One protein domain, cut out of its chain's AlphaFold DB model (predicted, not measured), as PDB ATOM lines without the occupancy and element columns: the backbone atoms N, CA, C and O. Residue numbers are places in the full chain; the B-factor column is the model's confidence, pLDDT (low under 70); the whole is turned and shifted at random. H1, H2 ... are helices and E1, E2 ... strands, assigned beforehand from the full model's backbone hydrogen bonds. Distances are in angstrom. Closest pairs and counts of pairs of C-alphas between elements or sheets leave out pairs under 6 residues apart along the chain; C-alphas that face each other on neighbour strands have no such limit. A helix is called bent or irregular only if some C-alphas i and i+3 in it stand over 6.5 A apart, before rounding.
ATOM      1  N   LEU A  15     377.583  94.197 248.608       89.44
ATOM      2  CA  LEU A  15     377.931  95.415 247.869       89.44
ATOM      3  C   LEU A  15     378.604  96.462 248.756       89.44
ATOM      4  O   LEU A  15     379.529  97.146 248.327       89.44
ATOM      5  N   LEU A  16     378.127  96.592 249.993       91.38
ATOM      6  CA  LEU A  16     378.612  97.560 250.971       91.38
ATOM      7  C   LEU A  16     378.512  96.965 252.378       91.38
ATOM      8  O   LEU A  16     377.748  96.037 252.634       91.38
ATOM      9  N   SER A  17     379.299  97.484 253.310       92.38
ATOM     10  CA  SER A  17     379.164  97.213 254.738       92.38
ATOM     11  C   SER A  17     379.276  98.518 255.508       92.38
ATOM     12  O   SER A  17     379.986  99.430 255.089       92.38
ATOM     13  N   GLY A  18     378.594  98.600 256.644       91.81
ATOM     14  CA  GLY A  18     378.599  99.801 257.465       91.81
ATOM     15  C   GLY A  18     378.092  99.551 258.874       91.81
ATOM     16  O   GLY A  18     377.792  98.422 259.259       91.81
ATOM     17  N   ASN A  19     378.003 100.634 259.641       92.12
ATOM     18  CA  ASN A  19     377.326 100.666 260.929       92.12
ATOM     19  C   ASN A  19     376.265 101.764 260.892       92.12
ATOM     20  O   ASN A  19     376.470 102.806 260.270       92.12
ATOM     21  N   ALA A  20     375.141 101.529 261.556       89.88
ATOM     22  CA  ALA A  20     374.067 102.498 261.717       89.88
ATOM     23  C   ALA A  20     373.501 102.415 263.137       89.88
ATOM     24  O   ALA A  20     373.788 101.479 263.880       89.88
ATOM     25  N   SER A  21     372.688 103.389 263.520       89.12
ATOM     26  CA  SER A  21     371.802 103.287 264.677       89.12
ATOM     27  C   SER A  21     370.355 103.278 264.194       89.12
ATOM     28  O   SER A  21     370.054 103.650 263.059       89.12
ATOM     29  N   TYR A  22     369.455 102.796 265.041       86.12
ATOM     30  CA  TYR A  22     368.019 102.848 264.807       86.12
ATOM     31  C   TYR A  22     367.324 103.330 266.079       86.12
ATOM     32  O   TYR A  22     367.848 103.158 267.188       86.12
ATOM     33  N   ALA A  23     366.168 103.974 265.918       79.31
ATOM     34  CA  ALA A  23     365.412 104.530 267.031       79.31
ATOM     35  C   ALA A  23     365.093 103.446 268.076       79.31
ATOM     36  O   ALA A  23     364.732 102.319 267.744       79.31
ATOM     37  N   GLY A  24     365.252 103.780 269.358       79.38
ATOM     38  CA  GLY A  24     365.011 102.846 270.465       79.38
ATOM     39  C   GLY A  24     366.180 101.915 270.821       79.38
ATOM     40  O   GLY A  24     366.060 101.158 271.777       79.38
ATOM     41  N   LEU A  25     367.335 102.000 270.144       86.19
ATOM     42  CA  LEU A  25     368.540 101.237 270.525       86.19
ATOM     43  C   LEU A  25     369.331 101.836 271.703       86.19
ATOM     44  O   LEU A  25     370.394 101.323 272.049       86.19
ATOM     45  N   GLY A  26     368.867 102.928 272.318       83.81
ATOM     46  CA  GLY A  26     369.536 103.529 273.481       83.81
ATOM     47  C   GLY A  26     370.962 104.018 273.198       83.81
ATOM     48  O   GLY A  26     371.834 103.896 274.051       83.81
ATOM     49  N   GLY A  27     371.219 104.515 271.983       84.12
ATOM     50  CA  GLY A  27     372.541 104.987 271.551       84.12
ATOM     51  C   GLY A  27     373.476 103.896 271.017       84.12
ATOM     52  O   GLY A  27     374.569 104.217 270.555       84.12
ATOM     53  N   ASN A  28     373.058 102.626 271.028       92.00
ATOM     54  CA  ASN A  28     373.827 101.549 270.408       92.00
ATOM     55  C   ASN A  28     373.774 101.625 268.872       92.00
ATOM     56  O   ASN A  28     372.803 102.104 268.281       92.00
ATOM     57  N   SER A  29     374.822 101.099 268.236       94.06
ATOM     58  CA  SER A  29     374.898 100.912 266.785       94.06
ATOM     59  C   SER A  29     374.901  99.426 266.424       94.06
ATOM     60  O   SER A  29     375.263  98.574 267.237       94.06
ATOM     61  N   TYR A  30     374.477  99.118 265.203       93.25
ATOM     62  CA  TYR A  30     374.502  97.785 264.620       93.25
ATOM     63  C   TYR A  30     375.272  97.798 263.299       93.25
ATOM     64  O   TYR A  30     375.179  98.749 262.517       93.25
ATOM     65  N   GLY A  31     376.023  96.730 263.050       94.38
ATOM     66  CA  GLY A  31     376.663  96.481 261.768       94.38
ATOM     67  C   GLY A  31     375.666  95.931 260.752       94.38
ATOM     68  O   GLY A  31     374.752  95.179 261.103       94.38
ATOM     69  N   TYR A  32     375.847  96.287 259.483       93.12
ATOM     70  CA  TYR A  32     375.055  95.763 258.374       93.12
ATOM     71  C   TYR A  32     375.903  95.500 257.126       93.12
ATOM     72  O   TYR A  32     376.977  96.077 256.936       93.12
ATOM     73  N   GLN A  33     375.378  94.637 256.262       92.06
ATOM     74  CA  GLN A  33     375.840  94.389 254.899       92.06
ATOM     75  C   GLN A  33     374.704  94.685 253.922       92.06
ATOM     76  O   GLN A  33     373.576  94.251 254.145       92.06
ATOM     77  N   THR A  34     374.996  95.407 252.846       90.75
ATOM     78  CA  THR A  34     374.030  95.736 251.795       90.75
ATOM     79  C   THR A  34     374.140  94.739 250.649       90.75
ATOM     80  O   THR A  34     375.240  94.476 250.158       90.75
ATOM     81  N   TYR A  35     373.000  94.232 250.193       89.94
ATOM     82  CA  TYR A  35     372.853  93.329 249.052       89.94
ATOM     83  C   TYR A  35     371.955  93.987 247.999       89.94
ATOM     84  O   TYR A  35     371.101  94.799 248.354       89.94
ATOM     85  N   SER A  36     372.124  93.639 246.721       90.38
ATOM     86  CA  SER A  36     371.143  93.978 245.682       90.38
ATOM     87  C   SER A  36     370.229  92.782 245.466       90.38
ATOM     88  O   SER A  36     370.675  91.720 245.042       90.38
ATOM     89  N   THR A  37     368.958  92.948 245.813       89.69
ATOM     90  CA  THR A  37     367.942  91.899 245.700       89.69
ATOM     91  C   THR A  37     366.565  92.520 245.488       89.69
ATOM     92  O   THR A  37     366.395  93.733 245.613       89.69
ATOM     93  N   THR A  38     365.578  91.701 245.150       88.88
ATOM     94  CA  THR A  38     364.183  92.120 244.994       88.88
ATOM     95  C   THR A  38     363.434  92.017 246.320       88.88
ATOM     96  O   THR A  38     363.641  91.063 247.074       88.88
ATOM     97  N   VAL A  39     362.503  92.934 246.574       89.31
ATOM     98  CA  VAL A  39     361.533  92.837 247.673       89.31
ATOM     99  C   VAL A  39     360.145  92.658 247.073       89.31
ATOM    100  O   VAL A  39     359.748  93.402 246.183       89.31
ATOM    101  N   GLY A  40     359.417  91.648 247.544       90.19
ATOM    102  CA  GLY A  40     358.069  91.354 247.078       90.19
ATOM    103  C   GLY A  40     357.022  91.567 248.169       90.19
ATOM    104  O   GLY A  40     357.196  91.100 249.294       90.19
ATOM    105  N   PHE A  41     355.934  92.254 247.824       89.94
ATOM    106  CA  PHE A  41     354.792  92.537 248.696       89.94
ATOM    107  C   PHE A  41     353.621  91.610 248.348       89.94
ATOM    108  O   PHE A  41     352.620  92.025 247.770       89.94
ATOM    109  N   CYS A  42     353.776  90.326 248.657       80.31
ATOM    110  CA  CYS A  42     352.826  89.270 248.311       80.31
ATOM    111  C   CYS A  42     352.575  88.328 249.497       80.31
ATOM    112  O   CYS A  42     353.262  88.387 250.521       80.31
ATOM    113  N   ASP A  43     351.623  87.409 249.335       70.00
ATOM    114  CA  ASP A  43     351.497  86.272 250.243       70.00
ATOM    115  C   ASP A  43     352.744  85.367 250.153       70.00
ATOM    116  O   ASP A  43     353.299  85.132 249.078       70.00
ATOM    117  N   LYS A  44     353.172  84.828 251.300       60.16
ATOM    118  CA  LYS A  44     354.444  84.124 251.554       60.16
ATOM    119  C   LYS A  44     354.695  82.893 250.672       60.16
ATOM    120  O   LYS A  44     355.767  82.299 250.759       60.16
ATOM    121  N   VAL A  45     353.713  82.476 249.876       60.31
ATOM    122  CA  VAL A  45     353.737  81.250 249.072       60.31
ATOM    123  C   VAL A  45     354.134  81.522 247.615       60.31
ATOM    124  O   VAL A  45     354.754  80.658 246.997       60.31
ATOM    125  N   ALA A  46     353.843  82.709 247.068       59.50
ATOM    126  CA  ALA A  46     354.246  83.083 245.711       59.50
ATOM    127  C   ALA A  46     354.240  84.608 245.504       59.50
ATOM    128  O   ALA A  46     353.195  85.252 245.554       59.50
ATOM    129  N   CYS A  47     355.409  85.162 245.178       67.19
ATOM    130  CA  CYS A  47     355.546  86.513 244.636       67.19
ATOM    131  C   CYS A  47     355.693  86.419 243.121       67.19
ATOM    132  O   CYS A  47     356.778  86.151 242.609       67.19
ATOM    133  N   SER A  48     354.597  86.623 242.399       60.78
ATOM    134  CA  SER A  48     354.606  86.804 240.947       60.78
ATOM    135  C   SER A  48     353.695  87.971 240.593       60.78
ATOM    136  O   SER A  48     352.543  87.977 241.023       60.78
ATOM    137  N   GLY A  49     354.192  88.936 239.818       66.12
ATOM    138  CA  GLY A  49     353.425  90.103 239.370       66.12
ATOM    139  C   GLY A  49     354.076  91.436 239.738       66.12
ATOM    140  O   GLY A  49     355.247  91.482 240.107       66.12
ATOM    141  N   ASP A  50     353.297  92.512 239.645       71.62
ATOM    142  CA  ASP A  50     353.784  93.901 239.663       71.62
ATOM    143  C   ASP A  50     354.176  94.431 241.060       71.62
ATOM    144  O   ASP A  50     354.729  95.519 241.177       71.62
ATOM    145  N   LEU A  51     353.936  93.670 242.134       88.56
ATOM    146  CA  LEU A  51     354.297  94.036 243.517       88.56
ATOM    147  C   LEU A  51     355.677  93.509 243.939       88.56
ATOM    148  O   LEU A  51     355.913  93.201 245.111       88.56
ATOM    149  N   VAL A  52     356.582  93.378 242.976       90.56
ATOM    150  CA  VAL A  52     357.980  93.008 243.193       90.56
ATOM    151  C   VAL A  52     358.849  94.148 242.686       90.56
ATOM    152  O   VAL A  52     358.645  94.637 241.578       90.56
ATOM    153  N   THR A  53     359.799  94.590 243.503       90.12
ATOM    154  CA  THR A  53     360.732  95.644 243.099       90.12
ATOM    155  C   THR A  53     361.741  95.126 242.076       90.12
ATOM    156  O   THR A  53     362.132  93.957 242.122       90.12
ATOM    157  N   ASP A  54     362.279  96.025 241.254       89.31
ATOM    158  CA  ASP A  54     363.589  95.806 240.639       89.31
ATOM    159  C   ASP A  54     364.656  95.576 241.734       89.31
ATOM    160  O   ASP A  54     364.452  95.975 242.891       89.31
ATOM    161  N   PRO A  55     365.799  94.928 241.425       89.69
ATOM    162  CA  PRO A  55     366.875  94.759 242.392       89.69
ATOM    163  C   PRO A  55     367.319  96.094 242.998       89.69
ATOM    164  O   PRO A  55     367.664  97.042 242.296       89.69
ATOM    165  N   THR A  56     367.347  96.155 244.321       88.62
ATOM    166  CA  THR A  56     367.585  97.381 245.087       88.62
ATOM    167  C   THR A  56     368.322  97.058 246.390       88.62
ATOM    168  O   THR A  56     368.501  95.889 246.745       88.62
ATOM    169  N   GLY A  57     368.832  98.084 247.068       88.06
ATOM    170  CA  GLY A  57     369.664  97.937 248.257       88.06
ATOM    171  C   GLY A  57     368.874  97.443 249.470       88.06
ATOM    172  O   GLY A  57     367.998  98.143 249.970       88.06
ATOM    173  N   VAL A  58     369.234  96.269 249.990       89.94
ATOM    174  CA  VAL A  58     368.682  95.707 251.232       89.94
ATOM    175  C   VAL A  58     369.805  95.478 252.236       89.94
ATOM    176  O   VAL A  58     370.767  94.762 251.958       89.94
ATOM    177  N   ASN A  59     369.668  96.071 253.422       91.00
ATOM    178  CA  ASN A  59     370.611  95.894 254.520       91.00
ATOM    179  C   ASN A  59     370.239  94.672 255.365       91.00
ATOM    180  O   ASN A  59     369.111  94.547 255.837       91.00
ATOM    181  N   VAL A  60     371.215  93.801 255.608       91.19
ATOM    182  CA  VAL A  60     371.117  92.661 256.523       91.19
ATOM    183  C   VAL A  60     372.076  92.888 257.684       91.19
ATOM    184  O   VAL A  60     373.245  93.212 257.476       91.19
ATOM    185  N   VAL A  61     371.579  92.732 258.910       92.06
ATOM    186  CA  VAL A  61     372.373  92.892 260.136       92.06
ATOM    187  C   VAL A  61     373.523  91.879 260.149       92.06
ATOM    188  O   VAL A  61     373.341  90.710 259.808       92.06
ATOM    189  N   THR A  62     374.723  92.320 260.528       91.56
ATOM    190  CA  THR A  62     375.884  91.429 260.646       91.56
ATOM    191  C   THR A  62     375.757  90.516 261.858       91.56
ATOM    192  O   THR A  62     375.184  90.885 262.882       91.56
ATOM    193  N   SER A  63     376.401  89.348 261.801       91.19
ATOM    194  CA  SER A  63     376.404  88.365 262.894       91.19
ATOM    195  C   SER A  63     376.793  88.950 264.259       91.19
ATOM    196  O   SER A  63     376.207  88.572 265.272       91.19
ATOM    197  N   SER A  64     377.719  89.913 264.285       93.00
ATOM    198  CA  SER A  64     378.142  90.641 265.491       93.00
ATOM    199  C   SER A  64     377.032  91.463 266.158       93.00
ATOM    200  O   SER A  64     377.094  91.699 267.361       93.00
ATOM    201  N   SER A  65     376.012  91.883 265.408       94.56
ATOM    202  CA  SER A  65     374.899  92.708 265.893       94.56
ATOM    203  C   SER A  65     373.569  91.950 265.967       94.56
ATOM    204  O   SER A  65     372.564  92.523 266.389       94.56
ATOM    205  N   ASN A  66     373.555  90.653 265.631       90.69
ATOM    206  CA  ASN A  66     372.343  89.830 265.636       90.69
ATOM    207  C   ASN A  66     371.641  89.815 266.993       90.69
ATOM    208  O   ASN A  66     370.418  89.909 267.032       90.69
ATOM    209  N   ALA A  67     372.384  89.700 268.098       93.38
ATOM    210  CA  ALA A  67     371.779  89.619 269.428       93.38
ATOM    211  C   ALA A  67     371.038  90.919 269.785       93.38
ATOM    212  O   ALA A  67     369.873  90.876 270.177       93.38
ATOM    213  N   LEU A  68     371.694  92.066 269.560       93.50
ATOM    214  CA  LEU A  68     371.130  93.399 269.782       93.50
ATOM    215  C   LEU A  68     369.859  93.610 268.949       93.50
ATOM    216  O   LEU A  68     368.810  93.955 269.488       93.50
ATOM    217  N   MET A  69     369.937  93.363 267.639       92.44
ATOM    218  CA  MET A  69     368.809  93.622 266.743       92.44
ATOM    219  C   MET A  69     367.675  92.612 266.921       92.44
ATOM    220  O   MET A  69     366.515  92.998 266.853       92.44
ATOM    221  N   THR A  70     367.971  91.350 267.241       92.38
ATOM    222  CA  THR A  70     366.935  90.357 267.574       92.38
ATOM    223  C   THR A  70     366.184  90.756 268.842       92.38
ATOM    224  O   THR A  70     364.959  90.681 268.876       92.38
ATOM    225  N   GLN A  71     366.890  91.219 269.881       92.25
ATOM    226  CA  GLN A  71     366.246  91.724 271.095       92.25
ATOM    227  C   GLN A  71     365.352  92.931 270.791       92.25
ATOM    228  O   GLN A  71     364.253  93.027 271.334       92.25
ATOM    229  N   TYR A  72     365.812  93.844 269.937       91.25
ATOM    230  CA  TYR A  72     365.018  94.984 269.498       91.25
ATOM    231  C   TYR A  72     363.759  94.533 268.740       91.25
ATOM    232  O   TYR A  72     362.650  94.851 269.153       91.25
ATOM    233  N   PHE A  73     363.906  93.724 267.689       91.88
ATOM    234  CA  PHE A  73     362.792  93.288 266.847       91.88
ATOM    235  C   PHE A  73     361.750  92.442 267.593       91.88
ATOM    236  O   PHE A  73     360.551  92.613 267.370       91.88
ATOM    237  N   ASN A  74     362.178  91.595 268.535       92.56
ATOM    238  CA  ASN A  74     361.270  90.769 269.335       92.56
ATOM    239  C   ASN A  74     360.294  91.592 270.188       92.56
ATOM    240  O   ASN A  74     359.191  91.120 270.447       92.56
ATOM    241  N   GLN A  75     360.663  92.810 270.603       90.06
ATOM    242  CA  GLN A  75     359.765  93.695 271.363       90.06
ATOM    243  C   GLN A  75     358.552  94.144 270.539       90.06
ATOM    244  O   GLN A  75     357.510  94.453 271.107       90.06
ATOM    245  N   TYR A  76     358.685  94.140 269.211       88.25
ATOM    246  CA  TYR A  76     357.661  94.585 268.266       88.25
ATOM    247  C   TYR A  76     357.073  93.438 267.438       88.25
ATOM    248  O   TYR A  76     356.213  93.667 266.595       88.25
ATOM    249  N   GLY A  77     357.543  92.200 267.639       91.19
ATOM    250  CA  GLY A  77     357.109  91.043 266.850       91.19
ATOM    251  C   GLY A  77     357.502  91.113 265.368       91.19
ATOM    252  O   GLY A  77     356.862  90.470 264.537       91.19
ATOM    253  N   ILE A  78     358.539  91.883 265.031       90.69
ATOM    254  CA  ILE A  78     359.049  92.040 263.662       90.69
ATOM    255  C   ILE A  78     360.355  91.256 263.474       90.69
ATOM    256  O   ILE A  78     360.889  90.674 264.414       90.69
ATOM    257  N   VAL A  79     360.879  91.223 262.248       89.88
ATOM    258  CA  VAL A  79     362.201  90.635 261.914       89.88
ATOM    259  C   VAL A  79     363.054  91.574 261.051       89.88
ATOM    260  O   VAL A  79     364.072  91.187 260.488       89.88
ATOM    261  N   GLY A  80     362.606  92.818 260.905       89.88
ATOM    262  CA  GLY A  80     363.217  93.824 260.055       89.88
ATOM    263  C   GLY A  80     362.362  95.083 260.022       89.88
ATOM    264  O   GLY A  80     361.225  95.084 260.491       89.88
ATOM    265  N   VAL A  81     362.927  96.150 259.465       90.50
ATOM    266  CA  VAL A  81     362.270  97.451 259.325       90.50
ATOM    267  C   VAL A  81     362.162  97.779 257.845       90.50
ATOM    268  O   VAL A  81     363.156  97.739 257.123       90.50
ATOM    269  N   LEU A  82     360.959  98.147 257.414       91.69
ATOM    270  CA  LEU A  82     360.703  98.699 256.093       91.69
ATOM    271  C   LEU A  82     360.602 100.227 256.212       91.69
ATOM    272  O   LEU A  82     359.533 100.772 256.466       91.69
TER     273      LEU A  82
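What this domain is: This is residues 15 to 82 of the 240 residues of an uncharacterized protein of Mycolicibacter arupensis (UniProt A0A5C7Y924). A strongly twisted three-strand sheet forms the span of a loose arch, with helix H1 at one end and the long loop of residues 38 to 55 reaching out from the other. The 68 printed residues hold E1, E2, E3, then H1; the class is mixed, with under half of the residues in named elements. The sheet, order E1 - E2 - E3, is an antiparallel meander, each strand the neighbour of the one before. The whole is loose, radius of gyration of the C-alphas 13.8 A, spans 40 by 28 by 19 A.

How they stand to each other: E1, residues 16 to 20, and E2, residues 30 to 37, form a hairpin, N 18 to O 32 at 3.0 A. E2 and E3, residues 56 to 61, form another, N 33 to O 60 at 2.8 A. H1, residues 63 to 74, is on the sheet, at the sheet's level; its closest C-alphas to E2 are Ser 65 and Tyr 30, 5.2 A. In H1, 6 of 8 O i to N i+4 pairs are within hydrogen-bond range.

Where its parts are: C-alpha 16 begins E1 at (378.612, 97.560, 250.971). E2 is 20.9 A long, E3 16.4 A. H1, 16.6 A from first to last C-alpha, is irregular, C-alphas 64 and 67 being 7.6 A apart, and it ends at C-alpha 74 at (361.270, 90.769, 269.335).

The domain as a whole: The farthest C-alphas, Gly 27 and Gly 49, are 40.3 A apart. The printed part has no cut; the E2 to E3 link is long. Residues 44 to 49 are under pLDDT 70.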